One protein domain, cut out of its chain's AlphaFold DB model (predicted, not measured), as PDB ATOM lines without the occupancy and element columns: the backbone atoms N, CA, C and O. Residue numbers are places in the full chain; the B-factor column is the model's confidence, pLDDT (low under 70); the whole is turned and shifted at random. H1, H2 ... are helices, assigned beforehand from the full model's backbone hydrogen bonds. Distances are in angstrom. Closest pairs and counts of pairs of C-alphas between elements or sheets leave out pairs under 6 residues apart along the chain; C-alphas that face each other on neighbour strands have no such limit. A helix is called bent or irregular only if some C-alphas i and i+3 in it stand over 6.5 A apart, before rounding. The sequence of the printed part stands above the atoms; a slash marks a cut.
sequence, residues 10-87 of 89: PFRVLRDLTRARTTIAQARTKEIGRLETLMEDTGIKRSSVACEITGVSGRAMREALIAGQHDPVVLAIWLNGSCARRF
ATOM      1  N   PRO A  10     157.376 108.358 200.467       91.00
ATOM      2  CA  PRO A  10     157.150 109.800 200.597       91.00
ATOM      3  C   PRO A  10     156.037 110.318 199.677       91.00
ATOM      4  O   PRO A  10     155.276 111.217 200.038       91.00
ATOM      5  N   PHE A  11     155.875 109.721 198.492       91.69
ATOM      6  CA  PHE A  11     154.802 110.090 197.568       91.69
ATOM      7  C   PHE A  11     153.435 109.606 198.047       91.69
ATOM      8  O   PHE A  11     152.424 110.257 197.778       91.69
ATOM      9  N   ARG A  12     153.382 108.477 198.759       91.19
ATOM     10  CA  ARG A  12     152.136 107.961 199.338       91.19
ATOM     11  C   ARG A  12     151.647 108.876 200.457       91.19
ATOM     12  O   ARG A  12     150.488 109.271 200.407       91.19
ATOM     13  N   VAL A  13     152.536 109.306 201.356       93.56
ATOM     14  CA  VAL A  13     152.208 110.246 202.445       93.56
ATOM     15  C   VAL A  13     151.649 111.559 201.896       93.56
ATOM     16  O   VAL A  13     150.579 112.004 202.311       93.56
ATOM     17  N   LEU A  14     152.311 112.155 200.898       95.44
ATOM     18  CA  LEU A  14     151.815 113.373 200.245       95.44
ATOM     19  C   LEU A  14     150.443 113.162 199.589       95.44
ATOM     20  O   LEU A  14     149.568 114.035 199.648       95.44
ATOM     21  N   ARG A  15     150.225 111.998 198.970       94.19
ATOM     22  CA  ARG A  15     148.939 111.655 198.357       94.19
ATOM     23  C   ARG A  15     147.833 111.478 199.396       94.19
ATOM     24  O   ARG A  15     146.696 111.865 199.138       94.19
ATOM     25  N   ASP A  16     148.154 110.922 200.555       94.94
ATOM     26  CA  ASP A  16     147.188 110.717 201.631       94.94
ATOM     27  C   ASP A  16     146.809 112.056 202.279       94.94
ATOM     28  O   ASP A  16     145.623 112.325 202.468       94.94
ATOM     29  N   LEU A  17     147.774 112.963 202.483       96.56
ATOM     30  CA  LEU A  17     147.511 114.331 202.948       96.56
ATOM     31  C   LEU A  17     146.638 115.125 201.970       96.56
ATOM     32  O   LEU A  17     145.675 115.782 202.375       96.56
ATOM     33  N   THR A  18     146.951 115.073 200.673       96.38
ATOM     34  CA  THR A  18     146.161 115.778 199.650       96.38
ATOM     35  C   THR A  18     144.753 115.204 199.538       96.38
ATOM     36  O   THR A  18     143.796 115.976 199.516       96.38
ATOM     37  N   ARG A  19     144.600 113.874 199.574       96.75
ATOM     38  CA  ARG A  19     143.283 113.220 199.634       96.75
ATOM     39  C   ARG A  19     142.495 113.646 200.864       96.75
ATOM     40  O   ARG A  19     141.354 114.068 200.709       96.75
ATOM     41  N   ALA A  20     143.100 113.597 202.051       97.19
ATOM     42  CA  ALA A  20     142.449 114.012 203.290       97.19
ATOM     43  C   ALA A  20     141.978 115.471 203.214       97.19
ATOM     44  O   ALA A  20     140.821 115.768 203.512       97.19
ATOM     45  N   ARG A  21     142.832 116.378 202.720       97.06
ATOM     46  CA  ARG A  21     142.469 117.783 202.497       97.06
ATOM     47  C   ARG A  21     141.278 117.921 201.550       97.06
ATOM     48  O   ARG A  21     140.360 118.683 201.850       97.06
ATOM     49  N   THR A  22     141.277 117.207 200.425       97.62
ATOM     50  CA  THR A  22     140.162 117.232 199.468       97.62
ATOM     51  C   THR A  22     138.875 116.717 200.103       97.62
ATOM     52  O   THR A  22     137.840 117.365 199.966       97.62
ATOM     53  N   THR A  23     138.933 115.610 200.844       97.44
ATOM     54  CA  THR A  23     137.775 115.052 201.552       97.44
ATOM     55  C   THR A  23     137.205 116.041 202.567       97.44
ATOM     56  O   THR A  23     135.999 116.278 202.576       97.44
ATOM     57  N   ILE A  24     138.057 116.681 203.372       96.75
ATOM     58  CA  ILE A  24     137.630 117.691 204.353       96.75
ATOM     59  C   ILE A  24     137.009 118.904 203.653       96.75
ATOM     60  O   ILE A  24     135.960 119.390 204.073       96.75
ATOM     61  N   ALA A  25     137.617 119.382 202.564       94.50
ATOM     62  CA  ALA A  25     137.082 120.503 201.798       94.50
ATOM     63  C   ALA A  25     135.701 120.183 201.202       94.50
ATOM     64  O   ALA A  25     134.788 121.000 201.299       94.50
ATOM     65  N   GLN A  26     135.521 118.982 200.646       95.19
ATOM     66  CA  GLN A  26     134.236 118.525 200.115       95.19
ATOM     67  C   GLN A  26     133.175 118.392 201.211       95.19
ATOM     68  O   GLN A  26     132.045 118.839 201.019       95.19
ATOM     69  N   ALA A  27     133.539 117.829 202.368       95.38
ATOM     70  CA  ALA A  27     132.648 117.742 203.520       95.38
ATOM     71  C   ALA A  27     132.210 119.140 203.984       95.38
ATOM     72  O   ALA A  27     131.015 119.387 204.128       95.38
ATOM     73  N   ARG A  28     133.152 120.087 204.105       90.56
ATOM     74  CA  ARG A  28     132.854 121.485 204.446       90.56
ATOM     75  C   ARG A  28     131.864 122.109 203.460       90.56
ATOM     76  O   ARG A  28     130.887 122.707 203.893       90.56
ATOM     77  N   THR A  29     132.086 121.956 202.155       88.38
ATOM     78  CA  THR A  29     131.172 122.484 201.127       88.38
ATOM     79  C   THR A  29     129.778 121.866 201.228       88.38
ATOM     80  O   THR A  29     128.783 122.577 201.106       88.38
ATOM     81  N   LYS A  30     129.689 120.559 201.502       91.38
ATOM     82  CA  LYS A  30     128.406 119.870 201.684       91.38
ATOM     83  C   LYS A  30     127.637 120.407 202.889       91.38
ATOM     84  O   LYS A  30     126.438 120.648 202.773       91.38
ATOM     85  N   GLU A  31     128.312 120.618 204.018       89.62
ATOM     86  CA  GLU A  31     127.662 121.194 205.196       89.62
ATOM     87  C   GLU A  31     127.210 122.634 204.948       89.62
ATOM     88  O   GLU A  31     126.107 122.982 205.350       89.62
ATOM     89  N   ILE A  32     127.987 123.446 204.219       84.56
ATOM     90  CA  ILE A  32     127.564 124.799 203.816       84.56
ATOM     91  C   ILE A  32     126.283 124.746 202.971       84.56
ATOM     92  O   ILE A  32     125.369 125.521 203.224       84.56
ATOM     93  N   GLY A  33     126.189 123.818 202.014       85.31
ATOM     94  CA  GLY A  33     124.986 123.657 201.193       85.31
ATOM     95  C   GLY A  33     123.760 123.218 201.998       85.31
ATOM     96  O   GLY A  33     122.681 123.769 201.823       85.31
ATOM     97  N   ARG A  34     123.910 122.283 202.947       87.12
ATOM     98  CA  ARG A  34     122.804 121.906 203.854       87.12
ATOM     99  C   ARG A  34     122.334 123.082 204.698       87.12
ATOM    100  O   ARG A  34     121.144 123.287 204.889       87.12
ATOM    101  N   LEU A  35     123.298 123.838 205.199       81.50
ATOM    102  CA  LEU A  35     123.087 125.056 205.955       81.50
ATOM    103  C   LEU A  35     122.370 126.139 205.133       81.50
ATOM    104  O   LEU A  35     121.589 126.888 205.710       81.50
ATOM    105  N   GLU A  36     122.611 126.226 203.821       79.25
ATOM    106  CA  GLU A  36     121.840 127.070 202.896       79.25
ATOM    107  C   GLU A  36     120.393 126.582 202.773       79.25
ATOM    108  O   GLU A  36     119.477 127.370 202.987       79.25
ATOM    109  N   THR A  37     120.182 125.290 202.501       84.00
ATOM    110  CA  THR A  37     118.836 124.710 202.352       84.00
ATOM    111  C   THR A  37     117.980 124.911 203.601       84.00
ATOM    112  O   THR A  37     116.858 125.386 203.501       84.00
ATOM    113  N   LEU A  38     118.533 124.648 204.789       81.94
ATOM    114  CA  LEU A  38     117.812 124.852 206.049       81.94
ATOM    115  C   LEU A  38     117.386 126.310 206.253       81.94
ATOM    116  O   LEU A  38     116.333 126.574 206.821       81.94
ATOM    117  N   MET A  39     118.199 127.269 205.808       76.00
ATOM    118  CA  MET A  39     117.834 128.682 205.893       76.00
ATOM    119  C   MET A  39     116.731 129.039 204.893       76.00
ATOM    120  O   MET A  39     115.810 129.777 205.248       76.00
ATOM    121  N   GLU A  40     116.778 128.484 203.683       79.62
ATOM    122  CA  GLU A  40     115.709 128.649 202.692       79.62
ATOM    123  C   GLU A  40     114.377 128.077 203.197       79.62
ATOM    124  O   GLU A  40     113.352 128.745 203.062       79.62
ATOM    125  N   ASP A  41     114.399 126.924 203.873       77.38
ATOM    126  CA  ASP A  41     113.214 126.316 204.494       77.38
ATOM    127  C   ASP A  41     112.598 127.217 205.583       77.38
ATOM    128  O   ASP A  41     111.381 127.244 205.760       77.38
ATOM    129  N   THR A  42     113.416 128.015 206.281       70.25
ATOM    130  CA  THR A  42     112.943 129.016 207.262       70.25
ATOM    131  C   THR A  42     112.431 130.318 206.629       70.25
ATOM    132  O   THR A  42     112.049 131.241 207.345       70.25
ATOM    133  N   GLY A  43     112.414 130.415 205.294       70.56
ATOM    134  CA  GLY A  43     111.960 131.593 204.548       70.56
ATOM    135  C   GLY A  43     113.049 132.634 204.269       70.56
ATOM    136  O   GLY A  43     112.757 133.698 203.716       70.56
ATOM    137  N   ILE A  44     114.312 132.348 204.604       71.88
ATOM    138  CA  ILE A  44     115.443 133.258 204.390       71.88
ATOM    139  C   ILE A  44     116.118 132.917 203.063       71.88
ATOM    140  O   ILE A  44     116.711 131.855 202.894       71.88
ATOM    141  N   LYS A  45     116.060 133.842 202.102       68.75
ATOM    142  CA  LYS A  45     116.604 133.613 200.757       68.75
ATOM    143  C   LYS A  45     118.127 133.482 200.779       68.75
ATOM    144  O   LYS A  45     118.830 134.357 201.281       68.75
ATOM    145  N   ARG A  46     118.665 132.481 200.079       65.69
ATOM    146  CA  ARG A  46     120.114 132.330 199.880       65.69
ATOM    147  C   ARG A  46     120.770 133.589 199.316       65.69
ATOM    148  O   ARG A  46     121.845 133.953 199.768       65.69
ATOM    149  N   SER A  47     120.122 134.309 198.399       61.22
ATOM    150  CA  SER A  47     120.671 135.539 197.809       61.22
ATOM    151  C   SER A  47     120.885 136.682 198.808       61.22
ATOM    152  O   SER A  47     121.723 137.545 198.545       61.22
ATOM    153  N   SER A  48     120.153 136.704 199.927       60.59
ATOM    154  CA  SER A  48     120.285 137.751 200.946       60.59
ATOM    155  C   SER A  48     121.423 137.469 201.937       60.59
ATOM    156  O   SER A  48     122.021 138.407 202.456       60.59
ATOM    157  N   VAL A  49     121.799 136.197 202.131       59.06
ATOM    158  CA  VAL A  49     122.861 135.767 203.072       59.06
ATOM    159  C   VAL A  49     124.126 135.254 202.358       59.06
ATOM    160  O   VAL A  49     125.188 135.128 202.970       59.06
ATOM    161  N   ALA A  50     124.064 135.028 201.040       55.38
ATOM    162  CA  ALA A  50     125.133 134.454 200.208       55.38
ATOM    163  C   ALA A  50     126.475 135.193 200.277       55.38
ATOM    164  O   ALA A  50     127.496 134.647 199.863       55.38
ATOM    165  N   CYS A  51     126.500 136.428 200.766       59.81
ATOM    166  CA  CYS A  51     127.725 137.199 200.787       59.81
ATOM    167  C   CYS A  51     128.747 136.687 201.813       59.81
ATOM    168  O   CYS A  51     129.934 136.897 201.584       59.81
ATOM    169  N   GLU A  52     128.337 135.998 202.895       64.94
ATOM    170  CA  GLU A  52     129.308 135.443 203.854       64.94
ATOM    171  C   GLU A  52     128.754 134.387 204.847       64.94
ATOM    172  O   GLU A  52     128.991 134.460 206.050       64.94
ATOM    173  N   ILE A  53     128.065 133.337 204.380       68.50
ATOM    174  CA  ILE A  53     127.489 132.270 205.248       68.50
ATOM    175  C   ILE A  53     128.497 131.633 206.227       68.50
ATOM    176  O   ILE A  53     128.107 131.120 207.278       68.50
ATOM    177  N   THR A  54     129.789 131.642 205.888       71.25
ATOM    178  CA  THR A  54     130.866 131.094 206.736       71.25
ATOM    179  C   THR A  54     131.748 132.145 207.406       71.25
ATOM    180  O   THR A  54     132.655 131.771 208.149       71.25
ATOM    181  N   GLY A  55     131.505 133.429 207.141       75.31
ATOM    182  CA  GLY A  55     132.245 134.535 207.739       75.31
ATOM    183  C   GLY A  55     131.626 135.022 209.043       75.31
ATOM    184  O   GLY A  55     130.659 134.453 209.556       75.31
ATOM    185  N   VAL A  56     132.198 136.097 209.584       75.81
ATOM    186  CA  VAL A  56     131.791 136.670 210.880       75.81
ATOM    187  C   VAL A  56     130.336 137.139 210.837       75.81
ATOM    188  O   VAL A  56     129.569 136.844 211.750       75.81
ATOM    189  N   SER A  57     129.940 137.788 209.740       73.44
ATOM    190  CA  SER A  57     128.579 138.298 209.544       73.44
ATOM    191  C   SER A  57     127.535 137.174 209.477       73.44
ATOM    192  O   SER A  57     126.528 137.214 210.183       73.44
ATOM    193  N   GLY A  58     127.802 136.109 208.711       75.56
ATOM    194  CA  GLY A  58     126.915 134.945 208.629       75.56
ATOM    195  C   GLY A  58     126.800 134.164 209.941       75.56
ATOM    196  O   GLY A  58     125.726 133.647 210.253       75.56
ATOM    197  N   ARG A  59     127.876 134.099 210.738       79.06
ATOM    198  CA  ARG A  59     127.832 133.477 212.071       79.06
ATOM    199  C   ARG A  59     126.974 134.289 213.042       79.06
ATOM    200  O   ARG A  59     126.074 133.711 213.641       79.06
ATOM    201  N   ALA A  60     127.204 135.597 213.144       79.31
ATOM    202  CA  ALA A  60     126.423 136.475 214.017       79.31
ATOM    203  C   ALA A  60     124.925 136.442 213.663       79.31
ATOM    204  O   ALA A  60     124.067 136.348 214.538       79.31
ATOM    205  N   MET A  61     124.602 136.414 212.368       77.50
ATOM    206  CA  MET A  61     123.219 136.317 211.906       77.50
ATOM    207  C   MET A  61     122.567 134.968 212.262       77.50
ATOM    208  O   MET A  61     121.400 134.928 212.640       77.50
ATOM    209  N   ARG A  62     123.316 133.856 212.205       78.12
ATOM    210  CA  ARG A  62     122.837 132.550 212.693       78.12
ATOM    211  C   ARG A  62     122.586 132.534 214.190       78.12
ATOM    212  O   ARG A  62     121.590 131.963 214.618       78.12
ATOM    213  N   GLU A  63     123.481 133.125 214.972       80.81
ATOM    214  CA  GLU A  63     123.311 133.231 216.422       80.81
ATOM    215  C   GLU A  63     122.053 134.040 216.763       80.81
ATOM    216  O   GLU A  63     121.269 133.614 217.607       80.81
ATOM    217  N   ALA A  64     121.788 135.131 216.034       79.44
ATOM    218  CA  ALA A  64     120.557 135.907 216.170       79.44
ATOM    219  C   ALA A  64     119.296 135.094 215.808       79.44
ATOM    220  O   ALA A  64     118.316 135.130 216.548       79.44
ATOM    221  N   LEU A  65     119.332 134.312 214.722       77.81
ATOM    222  CA  LEU A  65     118.226 133.421 214.340       77.81
ATOM    223  C   LEU A  65     117.963 132.336 215.391       77.81
ATOM    224  O   LEU A  65     116.812 132.077 215.729       77.81
ATOM    225  N   ILE A  66     119.018 131.725 215.941       82.06
ATOM    226  CA  ILE A  66     118.910 130.749 217.038       82.06
ATOM    227  C   ILE A  66     118.324 131.407 218.295       82.06
ATOM    228  O   ILE A  66     117.546 130.777 219.008       82.06
ATOM    229  N   ALA A  67     118.646 132.678 218.545       84.12
ATOM    230  CA  ALA A  67     118.062 133.473 219.623       84.12
ATOM    231  C   ALA A  67     116.602 133.905 219.361       84.12
ATOM    232  O   ALA A  67     116.015 134.596 220.192       84.12
ATOM    233  N   GLY A  68     116.005 133.502 218.232       80.50
ATOM    234  CA  GLY A  68     114.616 133.790 217.877       80.50
ATOM    235  C   GLY A  68     114.403 135.141 217.194       80.50
ATOM    236  O   GLY A  68     113.264 135.596 217.092       80.50
ATOM    237  N   GLN A  69     115.468 135.805 216.731       80.00
ATOM    238  CA  GLN A  69     115.332 137.046 215.978       80.00
ATOM    239  C   GLN A  69     114.997 136.754 214.513       80.00
ATOM    240  O   GLN A  69     115.821 136.212 213.781       80.00
ATOM    241  N   HIS A  70     113.813 137.177 214.080       74.12
ATOM    242  CA  HIS A  70     113.323 137.012 212.708       74.12
ATOM    243  C   HIS A  70     113.113 138.342 211.972       74.12
ATOM    244  O   HIS A  70     112.778 138.327 210.789       74.12
ATOM    245  N   ASP A  71     113.317 139.484 212.638       76.19
ATOM    246  CA  ASP A  71     113.210 140.798 212.005       76.19
ATOM    247  C   ASP A  71     114.365 141.006 211.003       76.19
ATOM    248  O   ASP A  71     115.535 141.056 211.410       76.19
ATOM    249  N   PRO A  72     114.072 141.146 209.695       70.81
ATOM    250  CA  PRO A  72     115.095 141.324 208.669       70.81
ATOM    251  C   PRO A  72     115.941 142.585 208.882       70.81
ATOM    252  O   PRO A  72     117.125 142.576 208.540       70.81
ATOM    253  N   VAL A  73     115.384 143.641 209.485       74.38
ATOM    254  CA  VAL A  73     116.108 144.887 209.772       74.38
ATOM    255  C   VAL A  73     117.149 144.654 210.862       74.38
ATOM    256  O   VAL A  73     118.290 145.098 210.739       74.38
ATOM    257  N   VAL A  74     116.793 143.896 211.902       76.44
ATOM    258  CA  VAL A  74     117.726 143.566 212.988       76.44
ATOM    259  C   VAL A  74     118.788 142.578 212.517       76.44
ATOM    260  O   VAL A  74     119.958 142.712 212.874       76.44
ATOM    261  N   LEU A  75     118.421 141.614 211.670       73.81
ATOM    262  CA  LEU A  75     119.387 140.699 211.062       73.81
ATOM    263  C   LEU A  75     120.385 141.447 210.165       73.81
ATOM    264  O   LEU A  75     121.571 141.111 210.164       73.81
ATOM    265  N   ALA A  76     119.950 142.502 209.470       73.06
ATOM    266  CA  ALA A  76     120.812 143.314 208.617       73.06
ATOM    267  C   ALA A  76     121.891 144.108 209.382       73.06
ATOM    268  O   ALA A  76     122.916 144.435 208.789       73.06
ATOM    269  N   ILE A  77     121.731 144.365 210.687       75.06
ATOM    270  CA  ILE A  77     122.755 145.042 211.515       75.06
ATOM    271  C   ILE A  77     124.053 144.224 211.581       75.06
ATOM    272  O   ILE A  77     125.148 144.780 211.656       75.06
ATOM    273  N   TRP A  78     123.942 142.898 211.497       71.94
ATOM    274  CA  TRP A  78     125.082 141.978 211.531       71.94
ATOM    275  C   TRP A  78     125.787 141.839 210.174       71.94
ATOM    276  O   TRP A  78     126.785 141.123 210.059       71.94
ATOM    277  N   LEU A  79     125.278 142.503 209.132       69.44
ATOM    278  CA  LEU A  79     125.854 142.481 207.796       69.44
ATOM    279  C   LEU A  79     126.924 143.553 207.622       69.44
ATOM    280  O   LEU A  79     126.684 144.743 207.797       69.44
ATOM    281  N   ASN A  80     128.091 143.135 207.141       68.75
ATOM    282  CA  ASN A  80     129.159 144.054 206.769       68.75
ATOM    283  C   ASN A  80     129.023 144.514 205.306       68.75
ATOM    284  O   ASN A  80     128.666 143.734 204.421       68.75
ATOM    285  N   GLY A  81     129.384 145.774 205.035       67.06
ATOM    286  CA  GLY A  81     129.698 146.295 203.698       67.06
ATOM    287  C   GLY A  81     128.718 145.911 202.578       67.06
ATOM    288  O   GLY A  81     127.570 146.353 202.543       67.06
ATOM    289  N   SER A  82     129.196 145.118 201.612       60.56
ATOM    290  CA  SER A  82     128.471 144.738 200.388       60.56
ATOM    291  C   SER A  82     127.279 143.798 200.617       60.56
ATOM    292  O   SER A  82     126.455 143.648 199.710       60.56
ATOM    293  N   CYS A  83     127.164 143.193 201.805       65.00
ATOM    294  CA  CYS A  83     126.054 142.326 202.195       65.00
ATOM    295  C   CYS A  83     124.823 143.134 202.617       65.00
ATOM    296  O   CYS A  83     123.724 142.847 202.152       65.00
ATOM    297  N   ALA A  84     125.018 144.187 203.422       65.31
ATOM    298  CA  ALA A  84     123.939 145.063 203.886       65.31
ATOM    299  C   ALA A  84     123.188 145.714 202.711       65.31
ATOM    300  O   ALA A  84     121.976 145.871 202.746       65.31
ATOM    301  N   ARG A  85     123.898 146.000 201.610       64.38
ATOM    302  CA  ARG A  85     123.324 146.576 200.382       64.38
ATOM    303  C   ARG A  85     122.354 145.643 199.638       64.38
ATOM    304  O   ARG A  85     121.632 146.110 198.766       64.38
ATOM    305  N   ARG A  86     122.373 144.332 199.910       59.94
ATOM    306  CA  ARG A  86     121.534 143.335 199.209       59.94
ATOM    307  C   ARG A  86     120.275 142.947 199.979       59.94
ATOM    308  O   ARG A  86     119.442 142.239 199.416       59.94
ATOM    309  N   PHE A  87     120.134 143.386 201.228       56.41
ATOM    310  CA  PHE A  87     118.897 143.220 201.981       56.41
ATOM    311  C   PHE A  87     117.931 144.359 201.618       56.41
ATOM    312  O   PHE A  87     118.315 145.522 201.747       56.41
TER     313      PHE A  87
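AT A GLANCE: This is residues 10 to 87 of the 89 residues of an uncharacterized protein of Mycobacterium pseudokansasii (UniProt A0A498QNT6). One long helix, H1, reaches out from a small head like a handle: its residues 10 to 31 stick out free, and its far end, residues 32 to 41, is part of the head. The rest of the head is made of three short helices, H2, H3 and H4, with the turns between them and a tail, residues 78 to 87, that folds back from H4 toward H2. The printed part has 78 residues with four named helices, in the order H1, H2, H3, H4 along the chain, and no named strand; its class is all helix. The whole is loose, with a radius of gyration of the C-alphas of 16.4 A and spans of 55 by 26 by 21 A, the length coming from the free part of H1. The head, without that free stretch, spans 25 by 21 by 17 A.

HOW THE PARTS SIT: The printed part begins with H1, residues 10 to 41, the longest helix. Its residues 10 to 31 stand free, with no C-alpha 8 or more residues away along the chain within 10 A. After a tight link of 4 residues comes H2, residues 46 to 49. H1 and H2 touch only at the corner by their link, and only just, with 3 pairs of C-alphas within 8 A; residues 36 to 40 alone of H1 take part. The closest C-alphas of the two are those of Glu 36 and Arg 46, 6.3 A apart. A short link of 6 residues then joins H2 to H3, residues 56 to 66. H2 and H3 are close but not clearly touching, and their closest C-alphas, those of Val 49 and Gly 58, are 6.9 A apart. A tight link of 5 residues follows, and then H4, residues 72 to 77. H3 and H4 are close but not clearly touching, with the C-alphas of Met 61 and Leu 75 the closest at 5.9 A. They run opposite ways at a steep tilt of 41 degrees. H1 is apart from H3 and from H4, and H2 is apart from H4. In H1 and H3 every pair of O i and N i+4 is within hydrogen-bond range. In H4 it is 1 of 2, while H2 is too short for such a pair and has its 1 pair of O i and N i+3 within range.

IN THESE COORDINATES: H1 begins at C-alpha 10, at (157.150, 109.800, 200.597), and ends at C-alpha 41, at (113.214, 126.316, 204.494), 47.1 A from first to last C-alpha; it is not bent. H2 is four residues, Arg 46 to Val 49. H3 runs from Val 56 to Ile 66 over 15.5 A, beginning at C-alpha 56, at (131.791, 136.670, 210.880). H4 runs from Pro 72 to Ile 77 over 9.0 A and ends at C-alpha 77, at (122.755, 145.042, 211.515).

THE WHOLE: The two C-alphas farthest apart are those of Pro 10 and Asp 71, at 55.0 A, and the first and last printed C-alphas, those of Pro 10 and Phe 87, are 50.8 A apart. The radius of gyration of the C-alphas is 1.43 times that of a compact globule of 78 residues. The head alone, 56 residues, has a radius of gyration of 10.0 A, 0.99 times that of a compact globule of as many residues. The printed part has no cut, and no link between named helices is long. The mean pLDDT of the printed part of this predicted model is 79.0. It is under 70 in 18 residues, namely 45 to 53, of which 46 to 49 belong to H2, and 79 to 87, after H4. The mean is 90 in H1 and 62 in H2.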